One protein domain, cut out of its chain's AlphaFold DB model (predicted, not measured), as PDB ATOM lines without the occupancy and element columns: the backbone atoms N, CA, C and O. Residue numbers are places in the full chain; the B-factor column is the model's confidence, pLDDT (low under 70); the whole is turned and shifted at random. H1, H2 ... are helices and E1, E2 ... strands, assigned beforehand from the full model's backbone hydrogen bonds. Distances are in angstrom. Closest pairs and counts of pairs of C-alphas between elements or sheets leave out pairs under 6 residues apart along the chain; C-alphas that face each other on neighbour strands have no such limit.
ATOM      1  N   ASN A   2      44.916  23.631 -36.721       63.91
ATOM      2  CA  ASN A   2      45.984  23.815 -37.724       63.91
ATOM      3  C   ASN A   2      45.852  22.768 -38.858       63.91
ATOM      4  O   ASN A   2      45.543  21.619 -38.538       63.91
ATOM      5  N   PRO A   3      46.116  23.110 -40.138       60.44
ATOM      6  CA  PRO A   3      46.127  22.157 -41.261       60.44
ATOM      7  C   PRO A   3      46.837  20.847 -41.009       60.44
ATOM      8  O   PRO A   3      46.348  19.774 -41.350       60.44
ATOM      9  N   ILE A   4      47.991  20.947 -40.371       65.75
ATOM     10  CA  ILE A   4      48.850  19.818 -40.064       65.75
ATOM     11  C   ILE A   4      48.128  18.837 -39.131       65.75
ATOM     12  O   ILE A   4      48.247  17.631 -39.307       65.75
ATOM     13  N   GLU A   5      47.325  19.331 -38.186       67.19
ATOM     14  CA  GLU A   5      46.575  18.493 -37.240       67.19
ATOM     15  C   GLU A   5      45.397  17.767 -37.886       67.19
ATOM     16  O   GLU A   5      45.052  16.656 -37.495       67.19
ATOM     17  N   LEU A   6      44.796  18.371 -38.900       67.38
ATOM     18  CA  LEU A   6      43.683  17.783 -39.633       67.38
ATOM     19  C   LEU A   6      44.191  16.750 -40.661       67.38
ATOM     20  O   LEU A   6      43.623  15.664 -40.765       67.38
ATOM     21  N   VAL A   7      45.325  17.019 -41.327       69.38
ATOM     22  CA  VAL A   7      46.022  16.046 -42.196       69.38
ATOM     23  C   VAL A   7      46.456  14.819 -41.392       69.38
ATOM     24  O   VAL A   7      46.268  13.692 -41.841       69.38
ATOM     25  N   LYS A   8      46.965  15.008 -40.166       65.69
ATOM     26  CA  LYS A   8      47.268  13.894 -39.250       65.69
ATOM     27  C   LYS A   8      46.035  13.042 -38.946       65.69
ATOM     28  O   LYS A   8      46.148  11.823 -38.893       65.69
ATOM     29  N   ARG A   9      44.876  13.668 -38.732       69.94
ATOM     30  CA  ARG A   9      43.631  12.977 -38.359       69.94
ATOM     31  C   ARG A   9      42.956  12.261 -39.528       69.94
ATOM     32  O   ARG A   9      42.164  11.363 -39.277       69.94
ATOM     33  N   GLY A  10      43.284  12.619 -40.774       67.31
ATOM     34  CA  GLY A  10      42.712  11.988 -41.964       67.31
ATOM     35  C   GLY A  10      41.188  12.102 -42.012       67.31
ATOM     36  O   GLY A  10      40.520  11.109 -42.291       67.31
ATOM     37  N   LEU A  11      40.687  13.289 -41.663       64.88
ATOM     38  CA  LEU A  11      39.267  13.618 -41.544       64.88
ATOM     39  C   LEU A  11      38.508  13.468 -42.867       64.88
ATOM     40  O   LEU A  11      39.107  13.549 -43.945       64.88
ATOM     41  N   SER A  12      37.188  13.294 -42.776       62.91
ATOM     42  CA  SER A  12      36.308  13.288 -43.946       62.91
ATOM     43  C   SER A  12      36.302  14.658 -44.650       62.91
ATOM     44  O   SER A  12      36.650  15.672 -44.034       62.91
ATOM     45  N   PRO A  13      35.898  14.732 -45.932       60.91
ATOM     46  CA  PRO A  13      35.737  16.006 -46.634       60.91
ATOM     47  C   PRO A  13      34.831  17.006 -45.894       60.91
ATOM     48  O   PRO A  13      35.162  18.187 -45.830       60.91
ATOM     49  N   GLU A  14      33.744  16.547 -45.260       61.28
ATOM     50  CA  GLU A  14      32.834  17.432 -44.516       61.28
ATOM     51  C   GLU A  14      33.472  17.995 -43.235       61.28
ATOM     52  O   GLU A  14      33.315  19.174 -42.907       61.28
ATOM     53  N   GLU A  15      34.223  17.164 -42.507       60.53
ATOM     54  CA  GLU A  15      34.977  17.572 -41.314       60.53
ATOM     55  C   GLU A  15      36.104  18.554 -41.666       60.53
ATOM     56  O   GLU A  15      36.435  19.457 -40.890       60.53
ATOM     57  N   TRP A  16      36.671  18.396 -42.861       63.16
ATOM     58  CA  TRP A  16      37.651  19.303 -43.432       63.16
ATOM     59  C   TRP A  16      37.067  20.668 -43.764       63.16
ATOM     60  O   TRP A  16      37.611  21.681 -43.318       63.16
ATOM     61  N   ASP A  17      35.950  20.708 -44.487       59.12
ATOM     62  CA  ASP A  17      35.277  21.953 -44.859       59.12
ATOM     63  C   ASP A  17      34.883  22.762 -43.617       59.12
ATOM     64  O   ASP A  17      35.125  23.970 -43.552       59.12
ATOM     65  N   ALA A  18      34.381  22.091 -42.575       59.66
ATOM     66  CA  ALA A  18      34.072  22.714 -41.289       59.66
ATOM     67  C   ALA A  18      35.318  23.289 -40.587       59.66
ATOM     68  O   ALA A  18      35.264  24.361 -39.978       59.66
ATOM     69  N   ALA A  19      36.465  22.610 -40.677       56.19
ATOM     70  CA  ALA A  19      37.710  23.057 -40.060       56.19
ATOM     71  C   ALA A  19      38.426  24.179 -40.845       56.19
ATOM     72  O   ALA A  19      39.143  24.987 -40.238       56.19
ATOM     73  N   CYS A  20      38.208  24.249 -42.163       55.97
ATOM     74  CA  CYS A  20      38.764  25.245 -43.085       55.97
ATOM     75  C   CYS A  20      38.054  26.610 -43.032       55.97
ATOM     76  O   CYS A  20      38.647  27.603 -43.448       55.97
ATOM     77  N   GLN A  21      36.849  26.713 -42.448       54.34
ATOM     78  CA  GLN A  21      36.103  27.982 -42.303       54.34
ATOM     79  C   GLN A  21      36.868  29.097 -41.561       54.34
ATOM     80  O   GLN A  21      36.540  30.274 -41.687       54.34
ATOM     81  N   PHE A  22      37.904  28.747 -40.795       51.56
ATOM     82  CA  PHE A  22      38.702  29.692 -40.004       51.56
ATOM     83  C   PHE A  22      40.025  30.088 -40.667       51.56
ATOM     84  O   PHE A  22      40.869  30.735 -40.044       51.56
ATOM     85  N   TRP A  23      40.253  29.646 -41.902       56.78
ATOM     86  CA  TRP A  23      41.508  29.840 -42.608       56.78
ATOM     87  C   TRP A  23      41.301  30.809 -43.755       56.78
ATOM     88  O   TRP A  23      40.277  30.785 -44.425       56.78
ATOM     89  N   ARG A  24      42.293  31.666 -44.006       52.38
ATOM     90  CA  ARG A  24      42.192  32.601 -45.127       52.38
ATOM     91  C   ARG A  24      42.337  31.917 -46.488       52.38
ATOM     92  O   ARG A  24      41.730  32.417 -47.424       52.38
ATOM     93  N   GLU A  25      43.089  30.816 -46.621       52.09
ATOM     94  CA  GLU A  25      43.291  30.096 -47.898       52.09
ATOM     95  C   GLU A  25      43.690  28.629 -47.641       52.09
ATOM     96  O   GLU A  25      44.791  28.363 -47.152       52.09
ATOM     97  N   PRO A  26      42.780  27.682 -47.906       50.94
ATOM     98  CA  PRO A  26      42.844  26.915 -49.149       50.94
ATOM     99  C   PRO A  26      41.526  27.001 -49.931       50.94
ATOM    100  O   PRO A  26      40.460  27.192 -49.356       50.94
ATOM    101  N   ILE A  27      41.623  26.927 -51.260       54.91
ATOM    102  CA  ILE A  27      40.490  27.162 -52.176       54.91
ATOM    103  C   ILE A  27      39.646  25.886 -52.365       54.91
ATOM    104  O   ILE A  27      38.481  25.988 -52.733       54.91
ATOM    105  N   GLU A  28      40.196  24.703 -52.072       58.75
ATOM    106  CA  GLU A  28      39.544  23.404 -52.296       58.75
ATOM    107  C   GLU A  28      39.921  22.379 -51.205       58.75
ATOM    108  O   GLU A  28      40.963  22.542 -50.552       58.75
ATOM    109  N   PRO A  29      39.094  21.335 -50.991       59.38
ATOM    110  CA  PRO A  29      39.326  20.324 -49.965       59.38
ATOM    111  C   PRO A  29      40.627  19.549 -50.192       59.38
ATOM    112  O   PRO A  29      41.101  19.358 -51.313       59.38
ATOM    113  N   ILE A  30      41.202  19.075 -49.089       69.25
ATOM    114  CA  ILE A  30      42.367  18.195 -49.109       69.25
ATOM    115  C   ILE A  30      41.912  16.806 -49.547       69.25
ATOM    116  O   ILE A  30      41.037  16.209 -48.924       69.25
ATOM    117  N   GLN A  31      42.520  16.286 -50.609       77.50
ATOM    118  CA  GLN A  31      42.177  14.985 -51.169       77.50
ATOM    119  C   GLN A  31      43.236  13.956 -50.779       77.50
ATOM    120  O   GLN A  31      44.406  14.099 -51.129       77.50
ATOM    121  N   GLU A  32      42.837  12.894 -50.084       81.06
ATOM    122  CA  GLU A  32      43.701  11.723 -49.957       81.06
ATOM    123  C   GLU A  32      43.859  11.038 -51.318       81.06
ATOM    124  O   GLU A  32      42.885  10.798 -52.032       81.06
ATOM    125  N   VAL A  33      45.093  10.685 -51.661       83.44
ATOM    126  CA  VAL A  33      45.434   9.978 -52.899       83.44
ATOM    127  C   VAL A  33      45.918   8.566 -52.594       83.44
ATOM    128  O   VAL A  33      47.067   8.204 -52.844       83.44
ATOM    129  N   ALA A  34      45.015   7.752 -52.042       77.75
ATOM    130  CA  ALA A  34      45.292   6.359 -51.683       77.75
ATOM    131  C   ALA A  34      45.817   5.540 -52.878       77.75
ATOM    132  O   ALA A  34      46.746   4.748 -52.730       77.75
ATOM    133  N   ASP A  35      45.292   5.794 -54.080       80.50
ATOM    134  CA  ASP A  35      45.713   5.105 -55.306       80.50
ATOM    135  C   ASP A  35      47.120   5.485 -55.787       80.50
ATOM    136  O   ASP A  35      47.713   4.751 -56.580       80.50
ATOM    137  N   GLU A  36      47.673   6.599 -55.298       81.75
ATOM    138  CA  GLU A  36      49.032   7.060 -55.603       81.75
ATOM    139  C   GLU A  36      50.028   6.743 -54.476       81.75
ATOM    140  O   GLU A  36      51.230   6.896 -54.680       81.75
ATOM    141  N   CYS A  37      49.567   6.310 -53.295       90.19
ATOM    142  CA  CYS A  37      50.425   6.119 -52.128       90.19
ATOM    143  C   CYS A  37      51.193   4.783 -52.183       90.19
ATOM    144  O   CYS A  37      50.560   3.722 -52.200       90.19
ATOM    145  N   PRO A  38      52.544   4.796 -52.182       93.31
ATOM    146  CA  PRO A  38      53.348   3.578 -52.086       93.31
ATOM    147  C   PRO A  38      53.704   3.195 -50.640       93.31
ATOM    148  O   PRO A  38      54.338   2.168 -50.428       93.31
ATOM    149  N   PHE A  39      53.362   4.030 -49.659       94.62
ATOM    150  CA  PHE A  39      53.817   3.887 -48.277       94.62
ATOM    151  C   PHE A  39      52.853   3.043 -47.446       94.62
ATOM    152  O   PHE A  39      51.637   3.128 -47.617       94.62
ATOM    153  N   ALA A  40      53.401   2.246 -46.531       92.94
ATOM    154  CA  ALA A  40      52.624   1.379 -45.657       92.94
ATOM    155  C   ALA A  40      52.104   2.135 -44.428       92.94
ATOM    156  O   ALA A  40      50.996   1.869 -43.962       92.94
ATOM    157  N   ARG A  41      52.891   3.080 -43.894       92.69
ATOM    158  CA  ARG A  41      52.578   3.771 -42.628       92.69
ATOM    159  C   ARG A  41      52.186   5.230 -42.823       92.69
ATOM    160  O   ARG A  41      51.569   5.817 -41.932       92.69
ATOM    161  N   HIS A  42      52.507   5.809 -43.975       91.56
ATOM    162  CA  HIS A  42      52.064   7.142 -44.363       91.56
ATOM    163  C   HIS A  42      50.895   7.094 -45.346       91.56
ATOM    164  O   HIS A  42      50.852   6.291 -46.270       91.56
ATOM    165  N   ARG A  43      49.978   8.042 -45.182       90.38
ATOM    166  CA  ARG A  43      48.945   8.408 -46.150       90.38
ATOM    167  C   ARG A  43      49.402   9.649 -46.907       90.38
ATOM    168  O   ARG A  43      50.034  10.532 -46.315       90.38
ATOM    169  N   LEU A  44      49.089   9.720 -48.199       89.94
ATOM    170  CA  LEU A  44      49.391  10.876 -49.039       89.94
ATOM    171  C   LEU A  44      48.149  11.724 -49.278       89.94
ATOM    172  O   LEU A  44      47.088  11.214 -49.623       89.94
ATOM    173  N   PHE A  45      48.322  13.035 -49.160       86.00
ATOM    174  CA  PHE A  45      47.273  14.024 -49.360       86.00
ATOM    175  C   PHE A  45      47.719  15.079 -50.363       86.00
ATOM    176  O   PHE A  45      48.861  15.536 -50.310       86.00
ATOM    177  N   ILE A  46      46.804  15.502 -51.229       86.94
ATOM    178  CA  ILE A  46      46.955  16.651 -52.116       86.94
ATOM    179  C   ILE A  46      46.219  17.845 -51.516       86.94
ATOM    180  O   ILE A  46      45.064  17.741 -51.106       86.94
ATOM    181  N   VAL A  47      46.894  18.990 -51.498       82.31
ATOM    182  CA  VAL A  47      46.333  20.276 -51.076       82.31
ATOM    183  C   VAL A  47      46.424  21.248 -52.240       82.31
ATOM    184  O   VAL A  47      47.519  21.474 -52.756       82.31
ATOM    185  N   TYR A  48      45.295  21.837 -52.627       83.31
ATOM    186  CA  TYR A  48      45.217  22.831 -53.695       83.31
ATOM    187  C   TYR A  48      45.296  24.255 -53.143       83.31
ATOM    188  O   TYR A  48      44.861  24.559 -52.031       83.31
ATOM    189  N   GLY A  49      45.875  25.150 -53.932       78.31
ATOM    190  CA  GLY A  49      46.095  26.538 -53.563       78.31
ATOM    191  C   GLY A  49      46.243  27.451 -54.771       78.31
ATOM    192  O   GLY A  49      46.108  27.049 -55.930       78.31
ATOM    193  N   ARG A  50      46.542  28.719 -54.491       81.56
ATOM    194  CA  ARG A  50      46.722  29.752 -55.513       81.56
ATOM    195  C   ARG A  50      47.957  29.498 -56.370       81.56
ATOM    196  O   ARG A  50      48.837  28.704 -56.044       81.56
ATOM    197  N   THR A  51      48.040  30.209 -57.488       82.12
ATOM    198  CA  THR A  51      49.200  30.199 -58.385       82.12
ATOM    199  C   THR A  51      50.502  30.445 -57.608       82.12
ATOM    200  O   THR A  51      50.602  31.424 -56.874       82.12
ATOM    201  N   ARG A  52      51.510  29.577 -57.802       79.62
ATOM    202  CA  ARG A  52      52.845  29.613 -57.148       79.62
ATOM    203  C   ARG A  52      52.869  29.372 -55.630       79.62
ATOM    204  O   ARG A  52      53.920  29.549 -55.022       79.62
ATOM    205  N   GLN A  53      51.764  28.959 -55.011       81.44
ATOM    206  CA  GLN A  53      51.747  28.605 -53.587       81.44
ATOM    207  C   GLN A  53      52.481  27.281 -53.303       81.44
ATOM    208  O   GLN A  53      53.152  27.131 -52.278       81.44
ATOM    209  N   PHE A  54      52.373  26.331 -54.229       85.00
ATOM    210  CA  PHE A  54      52.957  25.003 -54.154       85.00
ATOM    211  C   PHE A  54      53.779  24.661 -55.402       85.00
ATOM    212  O   PHE A  54      53.744  25.356 -56.419       85.00
ATOM    213  N   ASP A  55      54.515  23.557 -55.301       83.38
ATOM    214  CA  ASP A  55      55.534  23.132 -56.259       83.38
ATOM    215  C   ASP A  55      54.948  22.639 -57.592       83.38
ATOM    216  O   ASP A  55      55.643  22.652 -58.611       83.38
ATOM    217  N   PHE A  56      53.681  22.204 -57.605       84.56
ATOM    218  CA  PHE A  56      53.043  21.632 -58.787       84.56
ATOM    219  C   PHE A  56      51.964  22.573 -59.341       84.56
ATOM    220  O   PHE A  56      50.988  22.846 -58.651       84.56
ATOM    221  N   PRO A  57      52.087  23.088 -60.574       83.06
ATOM    222  CA  PRO A  57      51.082  23.984 -61.149       83.06
ATOM    223  C   PRO A  57      49.796  23.237 -61.555       83.06
ATOM    224  O   PRO A  57      49.859  22.089 -61.998       83.06
ATOM    225  N   THR A  58      48.644  23.912 -61.472       78.81
ATOM    226  CA  THR A  58      47.359  23.470 -62.058       78.81
ATOM    227  C   THR A  58      46.871  24.450 -63.133       78.81
ATOM    228  O   THR A  58      47.306  25.603 -63.186       78.81
ATOM    229  N   LEU A  59      45.973  23.989 -64.011       71.06
ATOM    230  CA  LEU A  59      45.272  24.812 -65.007       71.06
ATOM    231  C   LEU A  59      43.823  25.072 -64.545       71.06
ATOM    232  O   LEU A  59      43.249  24.178 -63.929       71.06
ATOM    233  N   PRO A  60      43.199  26.227 -64.869       65.81
ATOM    234  CA  PRO A  60      43.759  27.370 -65.599       65.81
ATOM    235  C   PRO A  60      44.679  28.255 -64.739       65.81
ATOM    236  O   PRO A  60      45.646  28.799 -65.267       65.81
ATOM    237  N   HIS A  61      44.446  28.348 -63.426       69.75
ATOM    238  CA  HIS A  61      45.275  29.107 -62.484       69.75
ATOM    239  C   HIS A  61      45.266  28.438 -61.106       69.75
ATOM    240  O   HIS A  61      44.233  28.404 -60.445       69.75
ATOM    241  N   GLY A  62      46.413  27.935 -60.655       81.69
ATOM    242  CA  GLY A  62      46.554  27.376 -59.315       81.69
ATOM    243  C   GLY A  62      47.854  26.606 -59.132       81.69
ATOM    244  O   GLY A  62      48.729  26.571 -60.005       81.69
ATOM    245  N   SER A  63      48.000  26.010 -57.959       85.06
ATOM    246  CA  SER A  63      49.034  25.020 -57.689       85.06
ATOM    247  C   SER A  63      48.551  24.019 -56.649       85.06
ATOM    248  O   SER A  63      47.571  24.266 -55.954       85.06
ATOM    249  N   TYR A  64      49.233  22.891 -56.538       86.69
ATOM    250  CA  TYR A  64      48.974  21.881 -55.528       86.69
ATOM    251  C   TYR A  64      50.276  21.359 -54.933       86.69
ATOM    252  O   TYR A  64      51.341  21.430 -55.554       86.69
ATOM    253  N   GLY A  65      50.196  20.870 -53.702       86.62
ATOM    254  CA  GLY A  65      51.298  20.268 -52.963       86.62
ATOM    255  C   GLY A  65      50.891  18.925 -52.376       86.62
ATOM    256  O   GLY A  65      49.702  18.647 -52.232       86.62
ATOM    257  N   TYR A  66      51.882  18.112 -52.022       88.56
ATOM    258  CA  TYR A  66      51.654  16.840 -51.344       88.56
ATOM    259  C   TYR A  66      52.051  16.918 -49.878       88.56
ATOM    260  O   TYR A  66      53.016  17.597 -49.517       88.56
ATOM    261  N   TYR A  67      51.348  16.150 -49.058       88.94
ATOM    262  CA  TYR A  67      51.686  15.900 -47.667       88.94
ATOM    263  C   TYR A  67      51.691  14.400 -47.402       88.94
ATOM    264  O   TYR A  67      50.781  13.699 -47.836       88.94
ATOM    265  N   ALA A  68      52.693  13.925 -46.667       89.56
ATOM    266  CA  ALA A  68      52.714  12.583 -46.095       89.56
ATOM    267  C   ALA A  68      52.367  12.661 -44.608       89.56
ATOM    268  O   ALA A  68      52.925  13.502 -43.899       89.56
ATOM    269  N   ALA A  69      51.467  11.805 -44.125       89.06
ATOM    270  CA  ALA A  69      51.042  11.814 -42.726       89.06
ATOM    271  C   ALA A  69      50.795  10.415 -42.164       89.06
ATOM    272  O   ALA A  69      50.291   9.547 -42.864       89.06
ATOM    273  N   ASN A  70      51.107  10.214 -40.884       86.56
ATOM    274  CA  ASN A  70      51.030   8.910 -40.206       86.56
ATOM    275  C   ASN A  70      50.273   8.973 -38.861       86.56
ATOM    276  O   ASN A  70      50.527   8.190 -37.947       86.56
ATOM    277  N   GLY A  71      49.404   9.972 -38.681       79.81
ATOM    278  CA  GLY A  71      48.693  10.214 -37.418       79.81
ATOM    279  C   GLY A  71      49.506  10.934 -36.337       79.81
ATOM    280  O   GLY A  71      48.919  11.514 -35.427       79.81
ATOM    281  N   ARG A  72      50.843  10.964 -36.434       82.19
ATOM    282  CA  ARG A  72      51.730  11.658 -35.478       82.19
ATOM    283  C   ARG A  72      52.349  12.913 -36.080       82.19
ATOM    284  O   ARG A  72      52.344  13.978 -35.460       82.19
ATOM    285  N   SER A  73      52.855  12.797 -37.300       80.31
ATOM    286  CA  SER A  73      53.441  13.882 -38.081       80.31
ATOM    287  C   SER A  73      52.677  14.073 -39.392       80.31
ATOM    288  O   SER A  73      52.011  13.162 -39.885       80.31
ATOM    289  N   ALA A  74      52.765  15.285 -39.939       83.62
ATOM    290  CA  ALA A  74      52.455  15.548 -41.336       83.62
ATOM    291  C   ALA A  74      53.596  16.380 -41.920       83.62
ATOM    292  O   ALA A  74      53.976  17.404 -41.347       83.62
ATOM    293  N   ILE A  75      54.162  15.912 -43.025       84.88
ATOM    294  CA  ILE A  75      55.339  16.490 -43.668       84.88
ATOM    295  C   ILE A  75      54.924  16.936 -45.064       84.88
ATOM    296  O   ILE A  75      54.426  16.134 -45.855       84.88
ATOM    297  N   ARG A  76      55.127  18.222 -45.369       86.31
ATOM    298  CA  ARG A  76      54.976  18.734 -46.734       86.31
ATOM    299  C   ARG A  76      56.101  18.163 -47.589       86.31
ATOM    300  O   ARG A  76      57.266  18.336 -47.251       86.31
ATOM    301  N   LEU A  77      55.753  17.538 -48.705       88.00
ATOM    302  CA  LEU A  77      56.725  17.043 -49.672       88.00
ATOM    303  C   LEU A  77      57.031  18.154 -50.678       88.00
ATOM    304  O   LEU A  77      56.118  18.639 -51.355       88.00
ATOM    305  N   THR A  78      58.298  18.558 -50.783       83.75
ATOM    306  CA  THR A  78      58.751  19.542 -51.776       83.75
ATOM    307  C   THR A  78      59.782  18.947 -52.731       83.75
ATOM    308  O   THR A  78      60.448  17.954 -52.437       83.75
TER     309      THR A  78
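What this domain is: This is residues 2 to 78 of the 218 residues of an uncharacterized protein of Rhodopirellula solitaria (UniProt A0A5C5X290). A strongly twisted sheet, built on the long strands E1 and E3 side by side, has the short helix H1 packed on one face, while H2 lies off the sheet near H1. The short strands E2 and E4 pair with different ends of E3, on the side away from E1, and a long loop leads from H2 back to E1. The printed part has 77 residues, with named elements in the order H1, H2, E1, E2, E3, E4; the sheet is branched and antiparallel, and the class is mixed, with 37 residues in named elements, under half. It is compact, with a radius of gyration of the C-alphas of 12.1 A, and spans 34 by 27 by 18 A.

How they stand to each other: H1, residues 3 to 9, and H2, residues 13 to 20, are close but not clearly touching, the C-alphas of Leu 6 and Trp 16 being closest at 7.3 A. In both helices every O i to N i+4 pair is within hydrogen-bond range. E1, residues 43 to 49, is the antiparallel neighbour of E3, residues 62 to 69, with N 45 and O 67 2.9 A apart. E2, residues 56 to 58, E3 and E4, residues 74 to 77, form a meander, each strand the antiparallel neighbour of the one before; N 64 and O 56 are 2.7 A apart, N 75 and O 68 2.8 A. H1 is on the sheet at a height of 8.7 A, its closest C-alphas to E3 being Lys 8 and Ala 69, 5.5 A.

Where its parts are: H1 begins at C-alpha 3 (46.127, 22.157, -41.261). H2 spans 10.3 A, E1 19.8 A and E3 23.2 A. E4 ends at C-alpha 77 (56.725, 17.043, -49.672).

The domain as a whole: The C-alphas of Pro 60 and Arg 72 are farthest apart, 34.9 A. The printed part has no cut, and the link from H2 to E1, 22 residues, is long. The pLDDT is under 70 at residues 2 to 30 and 60 to 61.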